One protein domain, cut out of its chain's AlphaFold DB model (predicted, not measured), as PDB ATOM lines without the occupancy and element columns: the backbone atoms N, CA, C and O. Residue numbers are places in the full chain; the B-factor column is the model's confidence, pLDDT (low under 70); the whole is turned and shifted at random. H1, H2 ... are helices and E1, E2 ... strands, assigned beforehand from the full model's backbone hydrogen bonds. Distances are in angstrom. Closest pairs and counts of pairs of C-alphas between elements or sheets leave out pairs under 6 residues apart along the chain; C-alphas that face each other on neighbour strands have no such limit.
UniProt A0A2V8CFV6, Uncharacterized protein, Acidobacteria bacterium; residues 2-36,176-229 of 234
ATOM      1  N   THR A   2     160.676   4.338  16.721       49.62
ATOM      2  CA  THR A   2     159.669   3.431  17.294       49.62
ATOM      3  C   THR A   2     158.519   3.239  16.297       49.62
ATOM      4  O   THR A   2     157.973   4.205  15.773       49.62
ATOM      5  N   ASN A   3     158.155   1.991  15.992       61.53
ATOM      6  CA  ASN A   3     157.055   1.636  15.076       61.53
ATOM      7  C   ASN A   3     155.851   1.004  15.804       61.53
ATOM      8  O   ASN A   3     154.957   0.474  15.158       61.53
ATOM      9  N   ARG A   4     155.840   1.045  17.144       69.38
ATOM     10  CA  ARG A   4     154.828   0.400  18.002       69.38
ATOM     11  C   ARG A   4     153.864   1.382  18.675       69.38
ATOM     12  O   ARG A   4     153.134   0.996  19.577       69.38
ATOM     13  N   ILE A   5     153.894   2.656  18.284       76.50
ATOM     14  CA  ILE A   5     153.004   3.669  18.862       76.50
ATOM     15  C   ILE A   5     151.700   3.668  18.064       76.50
ATOM     16  O   ILE A   5     151.668   4.175  16.940       76.50
ATOM     17  N   GLY A   6     150.664   3.072  18.652       85.19
ATOM     18  CA  GLY A   6     149.300   3.087  18.140       85.19
ATOM     19  C   GLY A   6     148.575   4.393  18.465       85.19
ATOM     20  O   GLY A   6     149.121   5.485  18.290       85.19
ATOM     21  N   GLY A   7     147.339   4.294  18.928       90.44
ATOM     22  CA  GLY A   7     146.502   5.434  19.276       90.44
ATOM     23  C   GLY A   7     145.529   5.107  20.397       90.44
ATOM     24  O   GLY A   7     145.637   4.078  21.059       90.44
ATOM     25  N   ILE A   8     144.577   6.010  20.575       91.81
ATOM     26  CA  ILE A   8     143.381   5.817  21.386       91.81
ATOM     27  C   ILE A   8     142.132   5.868  20.500       91.81
ATOM     28  O   ILE A   8     142.095   6.632  19.524       91.81
ATOM     29  N   ASP A   9     141.136   5.042  20.811       89.25
ATOM     30  CA  ASP A   9     139.799   5.127  20.218       89.25
ATOM     31  C   ASP A   9     138.947   6.221  20.898       89.25
ATOM     32  O   ASP A   9     139.441   7.015  21.703       89.25
ATOM     33  N   ARG A  10     137.661   6.311  20.535       86.44
ATOM     34  CA  ARG A  10     136.741   7.333  21.067       86.44
ATOM     35  C   ARG A  10     136.468   7.174  22.567       86.44
ATOM     36  O   ARG A  10     136.119   8.160  23.212       86.44
ATOM     37  N   ASP A  11     136.657   5.976  23.103       91.06
ATOM     38  CA  ASP A  11     136.401   5.638  24.501       91.06
ATOM     39  C   ASP A  11     137.712   5.621  25.315       91.06
ATOM     40  O   ASP A  11     137.747   5.147  26.449       91.06
ATOM     41  N   SER A  12     138.789   6.185  24.750       89.69
ATOM     42  CA  SER A  12     140.134   6.257  25.331       89.69
ATOM     43  C   SER A  12     140.826   4.901  25.523       89.69
ATOM     44  O   SER A  12     141.811   4.821  26.262       89.69
ATOM     45  N   ASN A  13     140.386   3.840  24.837       93.50
ATOM     46  CA  ASN A  13     141.103   2.565  24.846       93.50
ATOM     47  C   ASN A  13     142.301   2.615  23.899       93.50
ATOM     48  O   ASN A  13     142.219   3.173  22.803       93.50
ATOM     49  N   TYR A  14     143.405   1.973  24.284       92.50
ATOM     50  CA  TYR A  14     144.564   1.827  23.407       92.50
ATOM     51  C   TYR A  14     144.250   0.918  22.217       92.50
ATOM     52  O   TYR A  14     143.791  -0.210  22.380       92.50
ATOM     53  N   VAL A  15     144.585   1.384  21.018       92.25
ATOM     54  CA  VAL A  15     144.431   0.640  19.763       92.25
ATOM     55  C   VAL A  15     145.739   0.625  18.981       92.25
ATOM     56  O   VAL A  15     146.554   1.540  19.088       92.25
ATOM     57  N   ALA A  16     145.959  -0.412  18.169       89.62
ATOM     58  CA  ALA A  16     147.185  -0.547  17.377       89.62
ATOM     59  C   ALA A  16     147.299   0.506  16.256       89.62
ATOM     60  O   ALA A  16     148.400   0.910  15.885       89.62
ATOM     61  N   SER A  17     146.167   0.963  15.716       87.94
ATOM     62  CA  SER A  17     146.113   2.009  14.694       87.94
ATOM     63  C   SER A  17     146.323   3.400  15.289       87.94
ATOM     64  O   SER A  17     145.850   3.696  16.381       87.94
ATOM     65  N   ARG A  18     146.963   4.302  14.540       87.38
ATOM     66  CA  ARG A  18     147.094   5.712  14.940       87.38
ATOM     67  C   ARG A  18     145.725   6.403  14.970       87.38
ATOM     68  O   ARG A  18     144.932   6.232  14.047       87.38
ATOM     69  N   THR A  19     145.479   7.234  15.984       89.81
ATOM     70  CA  THR A  19     144.259   8.052  16.071       89.81
ATOM     71  C   THR A  19     144.197   9.055  14.923       89.81
ATOM     72  O   THR A  19     145.169   9.760  14.639       89.81
ATOM     73  N   VAL A  20     143.032   9.157  14.284       90.00
ATOM     74  CA  VAL A  20     142.770  10.127  13.220       90.00
ATOM     75  C   VAL A  20     141.850  11.213  13.759       90.00
ATOM     76  O   VAL A  20     140.750  10.931  14.221       90.00
ATOM     77  N   GLY A  21     142.289  12.470  13.674       91.62
ATOM     78  CA  GLY A  21     141.459  13.601  14.086       91.62
ATOM     79  C   GLY A  21     140.208  13.741  13.214       91.62
ATOM     80  O   GLY A  21     140.326  13.801  11.980       91.62
ATOM     81  N   ASP A  22     139.044  13.820  13.862       94.56
ATOM     82  CA  ASP A  22     137.745  14.056  13.228       94.56
ATOM     83  C   ASP A  22     137.666  15.477  12.655       94.56
ATOM     84  O   ASP A  22     137.871  16.469  13.361       94.56
ATOM     85  N   ALA A  23     137.375  15.590  11.359       95.88
ATOM     86  CA  ALA A  23     137.383  16.877  10.669       95.88
ATOM     87  C   ALA A  23     136.293  17.831  11.194       95.88
ATOM     88  O   ALA A  23     136.532  19.036  11.286       95.88
ATOM     89  N   GLY A  24     135.127  17.305  11.587       96.25
ATOM     90  CA  GLY A  24     134.031  18.096  12.146       96.25
ATOM     91  C   GLY A  24     134.341  18.634  13.545       96.25
ATOM     92  O   GLY A  24     134.058  19.794  13.843       96.25
ATOM     93  N   ALA A  25     134.962  17.827  14.402       94.56
ATOM     94  CA  ALA A  25     135.410  18.235  15.728       94.56
ATOM     95  C   ALA A  25     136.517  19.289  15.635       94.56
ATOM     96  O   ALA A  25     136.453  20.303  16.326       94.56
ATOM     97  N   ILE A  26     137.480  19.102  14.728       96.62
ATOM     98  CA  ILE A  26     138.547  20.079  14.464       96.62
ATOM     99  C   ILE A  26     137.961  21.407  13.970       96.62
ATOM    100  O   ILE A  26     138.328  22.466  14.474       96.62
ATOM    101  N   ALA A  27     137.019  21.359  13.026       95.50
ATOM    102  CA  ALA A  27     136.305  22.537  12.542       95.50
ATOM    103  C   ALA A  27     135.664  23.339  13.682       95.50
ATOM    104  O   ALA A  27     135.875  24.549  13.786       95.50
ATOM    105  N   ARG A  28     134.925  22.651  14.559       94.44
ATOM    106  CA  ARG A  28     134.269  23.254  15.725       94.44
ATOM    107  C   ARG A  28     135.281  23.794  16.732       94.44
ATOM    108  O   ARG A  28     135.091  24.894  17.238       94.44
ATOM    109  N   ALA A  29     136.380  23.082  16.974       93.88
ATOM    110  CA  ALA A  29     137.438  23.549  17.867       93.88
ATOM    111  C   ALA A  29     138.024  24.897  17.417       93.88
ATOM    112  O   ALA A  29     138.272  25.768  18.250       93.88
ATOM    113  N   TYR A  30     138.178  25.103  16.106       94.56
ATOM    114  CA  TYR A  30     138.564  26.402  15.560       94.56
ATOM    115  C   TYR A  30     137.455  27.454  15.683       94.56
ATOM    116  O   TYR A  30     137.706  28.545  16.188       94.56
ATOM    117  N   GLN A  31     136.225  27.133  15.268       93.50
ATOM    118  CA  GLN A  31     135.105  28.090  15.267       93.50
ATOM    119  C   GLN A  31     134.751  28.602  16.659       93.50
ATOM    120  O   GLN A  31     134.410  29.771  16.796       93.50
ATOM    121  N   HIS A  32     134.860  27.753  17.680       91.25
ATOM    122  CA  HIS A  32     134.560  28.111  19.065       91.25
ATOM    123  C   HIS A  32     135.777  28.642  19.834       91.25
ATOM    124  O   HIS A  32     135.674  28.901  21.028       91.25
ATOM    125  N   GLY A  33     136.935  28.797  19.183       89.75
ATOM    126  CA  GLY A  33     138.124  29.361  19.820       89.75
ATOM    127  C   GLY A  33     138.778  28.454  20.869       89.75
ATOM    128  O   GLY A  33     139.575  28.943  21.663       89.75
ATOM    129  N   LEU A  34     138.506  27.137  20.857       90.81
ATOM    130  CA  LEU A  34     139.229  26.164  21.698       90.81
ATOM    131  C   LEU A  34     140.723  26.129  21.354       90.81
ATOM    132  O   LEU A  34     141.563  25.812  22.191       90.81
ATOM    133  N   THR A  35     141.060  26.471  20.111       89.00
ATOM    134  CA  THR A  35     142.409  26.897  19.743       89.00
ATOM    135  C   THR A  35     142.424  28.415  19.642       89.00
ATOM    136  O   THR A  35     141.732  28.980  18.795       89.00
ATOM    137  N   LEU A  36     143.243  29.071  20.466       89.31
ATOM    138  CA  LEU A  36     143.446  30.516  20.385       89.31
ATOM    139  C   LEU A  36     143.942  30.896  18.979       89.31
ATOM    140  O   LEU A  36     145.013  30.460  18.554       89.31
ATOM    141  N   VAL A 176     147.919  24.307  14.359       94.44
ATOM    142  CA  VAL A 176     147.505  23.280  13.392       94.44
ATOM    143  C   VAL A 176     147.185  21.988  14.149       94.44
ATOM    144  O   VAL A 176     148.092  21.265  14.570       94.44
ATOM    145  N   LEU A 177     145.890  21.700  14.326       94.56
ATOM    146  CA  LEU A 177     145.394  20.511  15.034       94.56
ATOM    147  C   LEU A 177     145.624  19.230  14.220       94.56
ATOM    148  O   LEU A 177     146.035  18.206  14.762       94.56
ATOM    149  N   LYS A 178     145.416  19.312  12.902       95.06
ATOM    150  CA  LYS A 178     145.681  18.249  11.929       95.06
ATOM    151  C   LYS A 178     146.279  18.871  10.674       95.06
ATOM    152  O   LYS A 178     145.679  19.767  10.089       95.06
ATOM    153  N   CYS A 179     147.460  18.417  10.278       95.69
ATOM    154  CA  CYS A 179     148.103  18.850   9.043       95.69
ATOM    155  C   CYS A 179     147.506  18.109   7.837       95.69
ATOM    156  O   CYS A 179     146.970  17.005   7.972       95.69
ATOM    157  N   GLN A 180     147.606  18.716   6.659       96.62
ATOM    158  CA  GLN A 180     147.522  17.957   5.412       96.62
ATOM    159  C   GLN A 180     148.804  17.133   5.257       96.62
ATOM    160  O   GLN A 180     149.827  17.493   5.837       96.62
ATOM    161  N   LEU A 181     148.748  16.020   4.525       96.38
ATOM    162  CA  LEU A 181     149.909  15.149   4.333       96.38
ATOM    163  C   LEU A 181     150.507  15.329   2.938       96.38
ATOM    164  O   LEU A 181     149.780  15.561   1.969       96.38
ATOM    165  N   LYS A 182     151.827  15.184   2.847       96.69
ATOM    166  CA  LYS A 182     152.584  15.056   1.601       96.69
ATOM    167  C   LYS A 182     153.450  13.790   1.626       96.69
ATOM    168  O   LYS A 182     153.773  13.300   2.715       96.69
ATOM    169  N   PRO A 183     153.833  13.244   0.459       96.38
ATOM    170  CA  PRO A 183     154.825  12.177   0.390       96.38
ATOM    171  C   PRO A 183     156.132  12.572   1.088       96.38
ATOM    172  O   PRO A 183     156.473  13.750   1.150       96.38
ATOM    173  N   ILE A 184     156.867  11.582   1.595       95.19
ATOM    174  CA  ILE A 184     158.203  11.810   2.155       95.19
ATOM    175  C   ILE A 184     159.171  12.145   1.021       95.19
ATOM    176  O   ILE A 184     159.382  11.313   0.132       95.19
ATOM    177  N   ASP A 185     159.788  13.317   1.116       91.88
ATOM    178  CA  ASP A 185     160.917  13.743   0.301       91.88
ATOM    179  C   ASP A 185     162.162  13.861   1.193       91.88
ATOM    180  O   ASP A 185     162.137  14.523   2.228       91.88
ATOM    181  N   ALA A 186     163.256  13.196   0.818       90.75
ATOM    182  CA  ALA A 186     164.502  13.261   1.577       90.75
ATOM    183  C   ALA A 186     165.111  14.675   1.564       90.75
ATOM    184  O   ALA A 186     165.806  15.043   2.508       90.75
ATOM    185  N   HIS A 187     164.808  15.481   0.541       89.94
ATOM    186  CA  HIS A 187     165.266  16.866   0.432       89.94
ATOM    187  C   HIS A 187     164.583  17.818   1.425       89.94
ATOM    188  O   HIS A 187     165.076  18.925   1.633       89.94
ATOM    189  N   ASP A 188     163.498  17.393   2.083       89.44
ATOM    190  CA  ASP A 188     162.862  18.169   3.156       89.44
ATOM    191  C   ASP A 188     163.698  18.208   4.448       89.44
ATOM    192  O   ASP A 188     163.397  18.984   5.361       89.44
ATOM    193  N   TYR A 189     164.721  17.357   4.569       88.38
ATOM    194  CA  TYR A 189     165.482  17.175   5.798       88.38
ATOM    195  C   TYR A 189     166.906  17.713   5.663       88.38
ATOM    196  O   TYR A 189     167.609  17.441   4.697       88.38
ATOM    197  N   ALA A 190     167.367  18.432   6.692       87.44
ATOM    198  CA  ALA A 190     168.744  18.928   6.754       87.44
ATOM    199  C   ALA A 190     169.787  17.804   6.927       87.44
ATOM    200  O   ALA A 190     170.967  18.008   6.657       87.44
ATOM    201  N   LEU A 191     169.357  16.636   7.415       88.75
ATOM    202  CA  LEU A 191     170.198  15.454   7.567       88.75
ATOM    203  C   LEU A 191     170.046  14.545   6.351       88.75
ATOM    204  O   LEU A 191     168.932  14.285   5.897       88.75
ATOM    205  N   THR A 192     171.163  13.998   5.885       92.25
ATOM    206  CA  THR A 192     171.158  12.968   4.849       92.25
ATOM    207  C   THR A 192     170.762  11.629   5.456       92.25
ATOM    208  O   THR A 192     171.455  11.115   6.334       92.25
ATOM    209  N   PHE A 193     169.671  11.049   4.962       92.31
ATOM    210  CA  PHE A 193     169.262   9.688   5.297       92.31
ATOM    211  C   PHE A 193     169.841   8.684   4.303       92.31
ATOM    212  O   PHE A 193     169.912   8.939   3.099       92.31
ATOM    213  N   THR A 194     170.199   7.507   4.802       95.06
ATOM    214  CA  THR A 194     170.476   6.336   3.964       95.06
ATOM    215  C   THR A 194     169.202   5.858   3.258       95.06
ATOM    216  O   THR A 194     168.080   6.134   3.696       95.06
ATOM    217  N   ALA A 195     169.353   5.095   2.172       94.31
ATOM    218  CA  ALA A 195     168.211   4.532   1.447       94.31
ATOM    219  C   ALA A 195     167.312   3.666   2.353       94.31
ATOM    220  O   ALA A 195     166.085   3.772   2.290       94.31
ATOM    221  N   ASP A 196     167.920   2.881   3.246       95.44
ATOM    222  CA  ASP A 196     167.208   2.032   4.203       95.44
ATOM    223  C   ASP A 196     166.415   2.851   5.231       95.44
ATOM    224  O   ASP A 196     165.291   2.496   5.593       95.44
ATOM    225  N   GLU A 197     166.953   3.986   5.683       94.62
ATOM    226  CA  GLU A 197     166.239   4.888   6.589       94.62
ATOM    227  C   GLU A 197     165.059   5.573   5.900       94.62
ATOM    228  O   GLU A 197     163.978   5.657   6.490       94.62
ATOM    229  N   VAL A 198     165.214   5.999   4.641       93.69
ATOM    230  CA  VAL A 198     164.106   6.551   3.846       93.69
ATOM    231  C   VAL A 198     163.026   5.492   3.617       93.69
ATOM    232  O   VAL A 198     161.838   5.780   3.783       93.69
ATOM    233  N   ALA A 199     163.411   4.258   3.284       94.12
ATOM    234  CA  ALA A 199     162.473   3.147   3.137       94.12
ATOM    235  C   ALA A 199     161.715   2.885   4.448       94.12
ATOM    236  O   ALA A 199     160.488   2.773   4.457       94.12
ATOM    237  N   ARG A 200     162.421   2.887   5.584       93.38
ATOM    238  CA  ARG A 200     161.812   2.740   6.910       93.38
ATOM    239  C   ARG A 200     160.848   3.882   7.241       93.38
ATOM    240  O   ARG A 200     159.778   3.613   7.788       93.38
ATOM    241  N   LEU A 201     161.187   5.129   6.913       91.62
ATOM    242  CA  LEU A 201     160.298   6.282   7.099       91.62
ATOM    243  C   LEU A 201     159.006   6.123   6.293       91.62
ATOM    244  O   LEU A 201     157.922   6.306   6.851       91.62
ATOM    245  N   LYS A 202     159.110   5.715   5.022       93.44
ATOM    246  CA  LYS A 202     157.954   5.463   4.147       93.44
ATOM    247  C   LYS A 202     157.055   4.348   4.677       93.44
ATOM    248  O   LYS A 202     155.840   4.462   4.584       93.44
ATOM    249  N   THR A 203     157.624   3.328   5.317       91.94
ATOM    250  CA  THR A 203     156.842   2.282   5.992       91.94
ATOM    251  C   THR A 203     156.122   2.803   7.240       91.94
ATOM    252  O   THR A 203     154.958   2.483   7.462       91.94
ATOM    253  N   ILE A 204     156.783   3.620   8.069       89.69
ATOM    254  CA  ILE A 204     156.187   4.157   9.310       89.69
ATOM    255  C   ILE A 204     155.084   5.185   9.009       89.69
ATOM    256  O   ILE A 204     154.082   5.245   9.727       89.69
ATOM    257  N   PHE A 205     155.274   5.989   7.964       91.25
ATOM    258  CA  PHE A 205     154.380   7.064   7.539       91.25
ATOM    259  C   PHE A 205     153.855   6.802   6.123       91.25
ATOM    260  O   PHE A 205     154.024   7.623   5.225       91.25
ATOM    261  N   ALA A 206     153.191   5.661   5.929       91.81
ATOM    262  CA  ALA A 206     152.682   5.241   4.618       91.81
ATOM    263  C   ALA A 206     151.712   6.254   3.975       91.81
ATOM    264  O   ALA A 206     151.676   6.390   2.757       91.81
ATOM    265  N   ALA A 207     150.959   7.000   4.791       91.88
ATOM    266  CA  ALA A 207     150.061   8.062   4.326       91.88
ATOM    267  C   ALA A 207     150.768   9.412   4.069       91.88
ATOM    268  O   ALA A 207     150.122  10.370   3.648       91.88
ATOM    269  N   GLY A 208     152.072   9.502   4.339       94.44
ATOM    270  CA  GLY A 208     152.862  10.725   4.250       94.44
ATOM    271  C   GLY A 208     153.109  11.417   5.592       94.44
ATOM    272  O   GLY A 208     152.671  10.975   6.658       94.44
ATOM    273  N   VAL A 209     153.836  12.528   5.517       94.56
ATOM    274  CA  VAL A 209     154.208  13.406   6.636       94.56
ATOM    275  C   VAL A 209     153.506  14.755   6.511       94.56
ATOM    276  O   VAL A 209     152.945  15.068   5.464       94.56
ATOM    277  N   CYS A 210     153.504  15.554   7.578       95.06
ATOM    278  CA  CYS A 210     152.841  16.855   7.559       95.06
ATOM    279  C   CYS A 210     153.394  17.783   6.471       95.06
ATOM    280  O   CYS A 210     154.586  18.071   6.419       95.06
ATOM    281  N   ASP A 211     152.486  18.324   5.669       95.56
ATOM    282  CA  ASP A 211     152.724  19.433   4.761       95.56
ATOM    283  C   ASP A 211     152.387  20.747   5.474       95.56
ATOM    284  O   ASP A 211     151.257  21.237   5.427       95.56
ATOM    285  N   PHE A 212     153.369  21.304   6.183       93.25
ATOM    286  CA  PHE A 212     153.203  22.569   6.902       93.25
ATOM    287  C   PHE A 212     153.188  23.803   5.989       93.25
ATOM    288  O   PHE A 212     152.939  24.903   6.480       93.25
ATOM    289  N   SER A 213     153.402  23.640   4.676       92.69
ATOM    290  CA  SER A 213     153.193  24.720   3.703       92.69
ATOM    291  C   SER A 213     151.706  24.994   3.446       92.69
ATOM    292  O   SER A 213     151.341  26.060   2.950       92.69
ATOM    293  N   LYS A 214     150.834  24.046   3.811       95.31
ATOM    294  CA  LYS A 214     149.386  24.145   3.641       95.31
ATOM    295  C   LYS A 214     148.677  24.466   4.958       95.31
ATOM    296  O   LYS A 214     149.135  24.056   6.028       95.31
ATOM    297  N   PRO A 215     147.500  25.116   4.899       94.25
ATOM    298  CA  PRO A 215     146.629  25.252   6.060       94.25
ATOM    299  C   PRO A 215     146.256  23.894   6.662       94.25
ATOM    300  O   PRO A 215     146.147  22.882   5.957       94.25
ATOM    301  N   GLY A 216     145.998  23.880   7.969       96.00
ATOM    302  CA  GLY A 216     145.505  22.701   8.667       96.00
ATOM    303  C   GLY A 216     144.171  22.204   8.109       96.00
ATOM    304  O   GLY A 216     143.338  22.976   7.629       96.00
ATOM    305  N   VAL A 217     143.934  20.898   8.207       97.81
ATOM    306  CA  VAL A 217     142.648  20.294   7.848       97.81
ATOM    307  C   VAL A 217     141.543  20.957   8.661       97.81
ATOM    308  O   VAL A 217     141.612  21.008   9.886       97.81
ATOM    309  N   SER A 218     140.506  21.439   7.975       96.94
ATOM    310  CA  SER A 218     139.374  22.152   8.581       96.94
ATOM    311  C   SER A 218     139.733  23.424   9.358       96.94
ATOM    312  O   SER A 218     138.848  23.976  10.019       96.94
ATOM    313  N   GLN A 219     140.973  23.914   9.253       94.88
ATOM    314  CA  GLN A 219     141.390  25.174   9.855       94.88
ATOM    315  C   GLN A 219     140.579  26.318   9.262       94.88
ATOM    316  O   GLN A 219     140.429  26.439   8.049       94.88
ATOM    317  N   ARG A 220     140.009  27.134  10.141       92.69
ATOM    318  CA  ARG A 220     139.125  28.234   9.771       92.69
ATOM    319  C   ARG A 220     139.132  29.304  10.857       92.69
ATOM    320  O   ARG A 220     139.551  29.012  11.979       92.69
ATOM    321  N   PRO A 221     138.675  30.521  10.544       92.19
ATOM    322  CA  PRO A 221     138.541  31.562  11.543       92.19
ATOM    323  C   PRO A 221     137.647  31.168  12.729       92.19
ATOM    324  O   PRO A 221     136.696  30.400  12.565       92.19
ATOM    325  N   VAL A 222     137.934  31.726  13.912       92.44
ATOM    326  CA  VAL A 222     136.994  31.704  15.039       92.44
ATOM    327  C   VAL A 222     135.758  32.510  14.647       92.44
ATOM    328  O   VAL A 222     135.859  33.485  13.900       92.44
ATOM    329  N   VAL A 223     134.597  32.093  15.137       91.19
ATOM    330  CA  VAL A 223     133.325  32.790  14.957       91.19
ATOM    331  C   VAL A 223     132.983  33.458  16.289       91.19
ATOM    332  O   VAL A 223     132.586  32.768  17.230       91.19
ATOM    333  N   PRO A 224     133.162  34.786  16.413       86.00
ATOM    334  CA  PRO A 224     132.744  35.507  17.607       86.00
ATOM    335  C   PRO A 224     131.241  35.333  17.837       86.00
ATOM    336  O   PRO A 224     130.468  35.355  16.881       86.00
ATOM    337  N   TRP A 225     130.832  35.185  19.100       81.06
ATOM    338  CA  TRP A 225     129.417  35.085  19.491       81.06
ATOM    339  C   TRP A 225     128.653  33.928  18.824       81.06
ATOM    340  O   TRP A 225     127.466  34.049  18.529       81.06
ATOM    341  N   ALA A 226     129.324  32.797  18.579       78.62
ATOM    342  CA  ALA A 226     128.685  31.617  18.005       78.62
ATOM    343  C   ALA A 226     127.507  31.138  18.873       78.62
ATOM    344  O   ALA A 226     127.689  30.762  20.033       78.62
ATOM    345  N   ALA A 227     126.304  31.108  18.295       72.06
ATOM    346  CA  ALA A 227     125.146  30.498  18.931       72.06
ATOM    347  C   ALA A 227     125.348  28.978  18.992       72.06
ATOM    348  O   ALA A 227     125.405  28.302  17.963       72.06
ATOM    349  N   ILE A 228     125.460  28.429  20.200       67.06
ATOM    350  CA  ILE A 228     125.371  26.986  20.411       67.06
ATOM    351  C   ILE A 228     123.875  26.695  20.512       67.06
ATOM    352  O   ILE A 228     123.244  27.064  21.499       67.06
ATOM    353  N   GLY A 229     123.290  26.129  19.453       59.69
ATOM    354  CA  GLY A 229     121.880  25.730  19.466       59.69
ATOM    355  C   GLY A 229     121.573  24.868  20.693       59.69
ATOM    356  O   GLY A 229     122.435  24.114  21.150       59.69
TER     357      GLY A 229
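What this domain is: This is residues 2 to 36 and 176 to 229 of the 234 residues of an uncharacterized protein of Acidobacteria bacterium (UniProt A0A2V8CFV6). Little regular structure is present: loops make most of a flat, open layout, with the small strand pair E1 and E2 between two separate helices, H1 and H2. Residues 2 to 22 begin as a loop folded back on itself, residues 7 to 8 pairing antiparallel with 14 to 15, and residues 187 to 192 stick out. The 89 printed residues, mixed in class with 25 in named elements, run H1, E1, H2, E2; they are loose, radius of gyration of the C-alphas 16.8 A, spanning 54 by 32 by 16 A.

Where its parts are: H1, residues 23 to 31, begins at C-alpha 23 (137.383, 16.877, 10.669) and is 12.3 A long. E1 is residues 180 to 182, 7.0 A. H2, residues 195 to 204, is 14.4 A. E2, residues 209 to 211, 6.5 A, ends at C-alpha 211 (152.724, 19.433, 4.761).

How they stand to each other: E1 and E2 are antiparallel neighbours at 113 degrees; N 182 and O 209 are 2.8 A apart, within hydrogen-bond range. H1 is apart from H2 and E2. In H1 and H2 every O i to N i+4 pair is within hydrogen-bond range.

The domain as a whole: The farthest C-alphas, Thr 194 and Gly 229, are 54.6 A apart. Residues 37 to 175 are not printed; C-alphas 36 and 176 are 10.9 A apart. E1 to H2 is a long link. Residues 2 to 4 and 228 to 229 have pLDDT under 70.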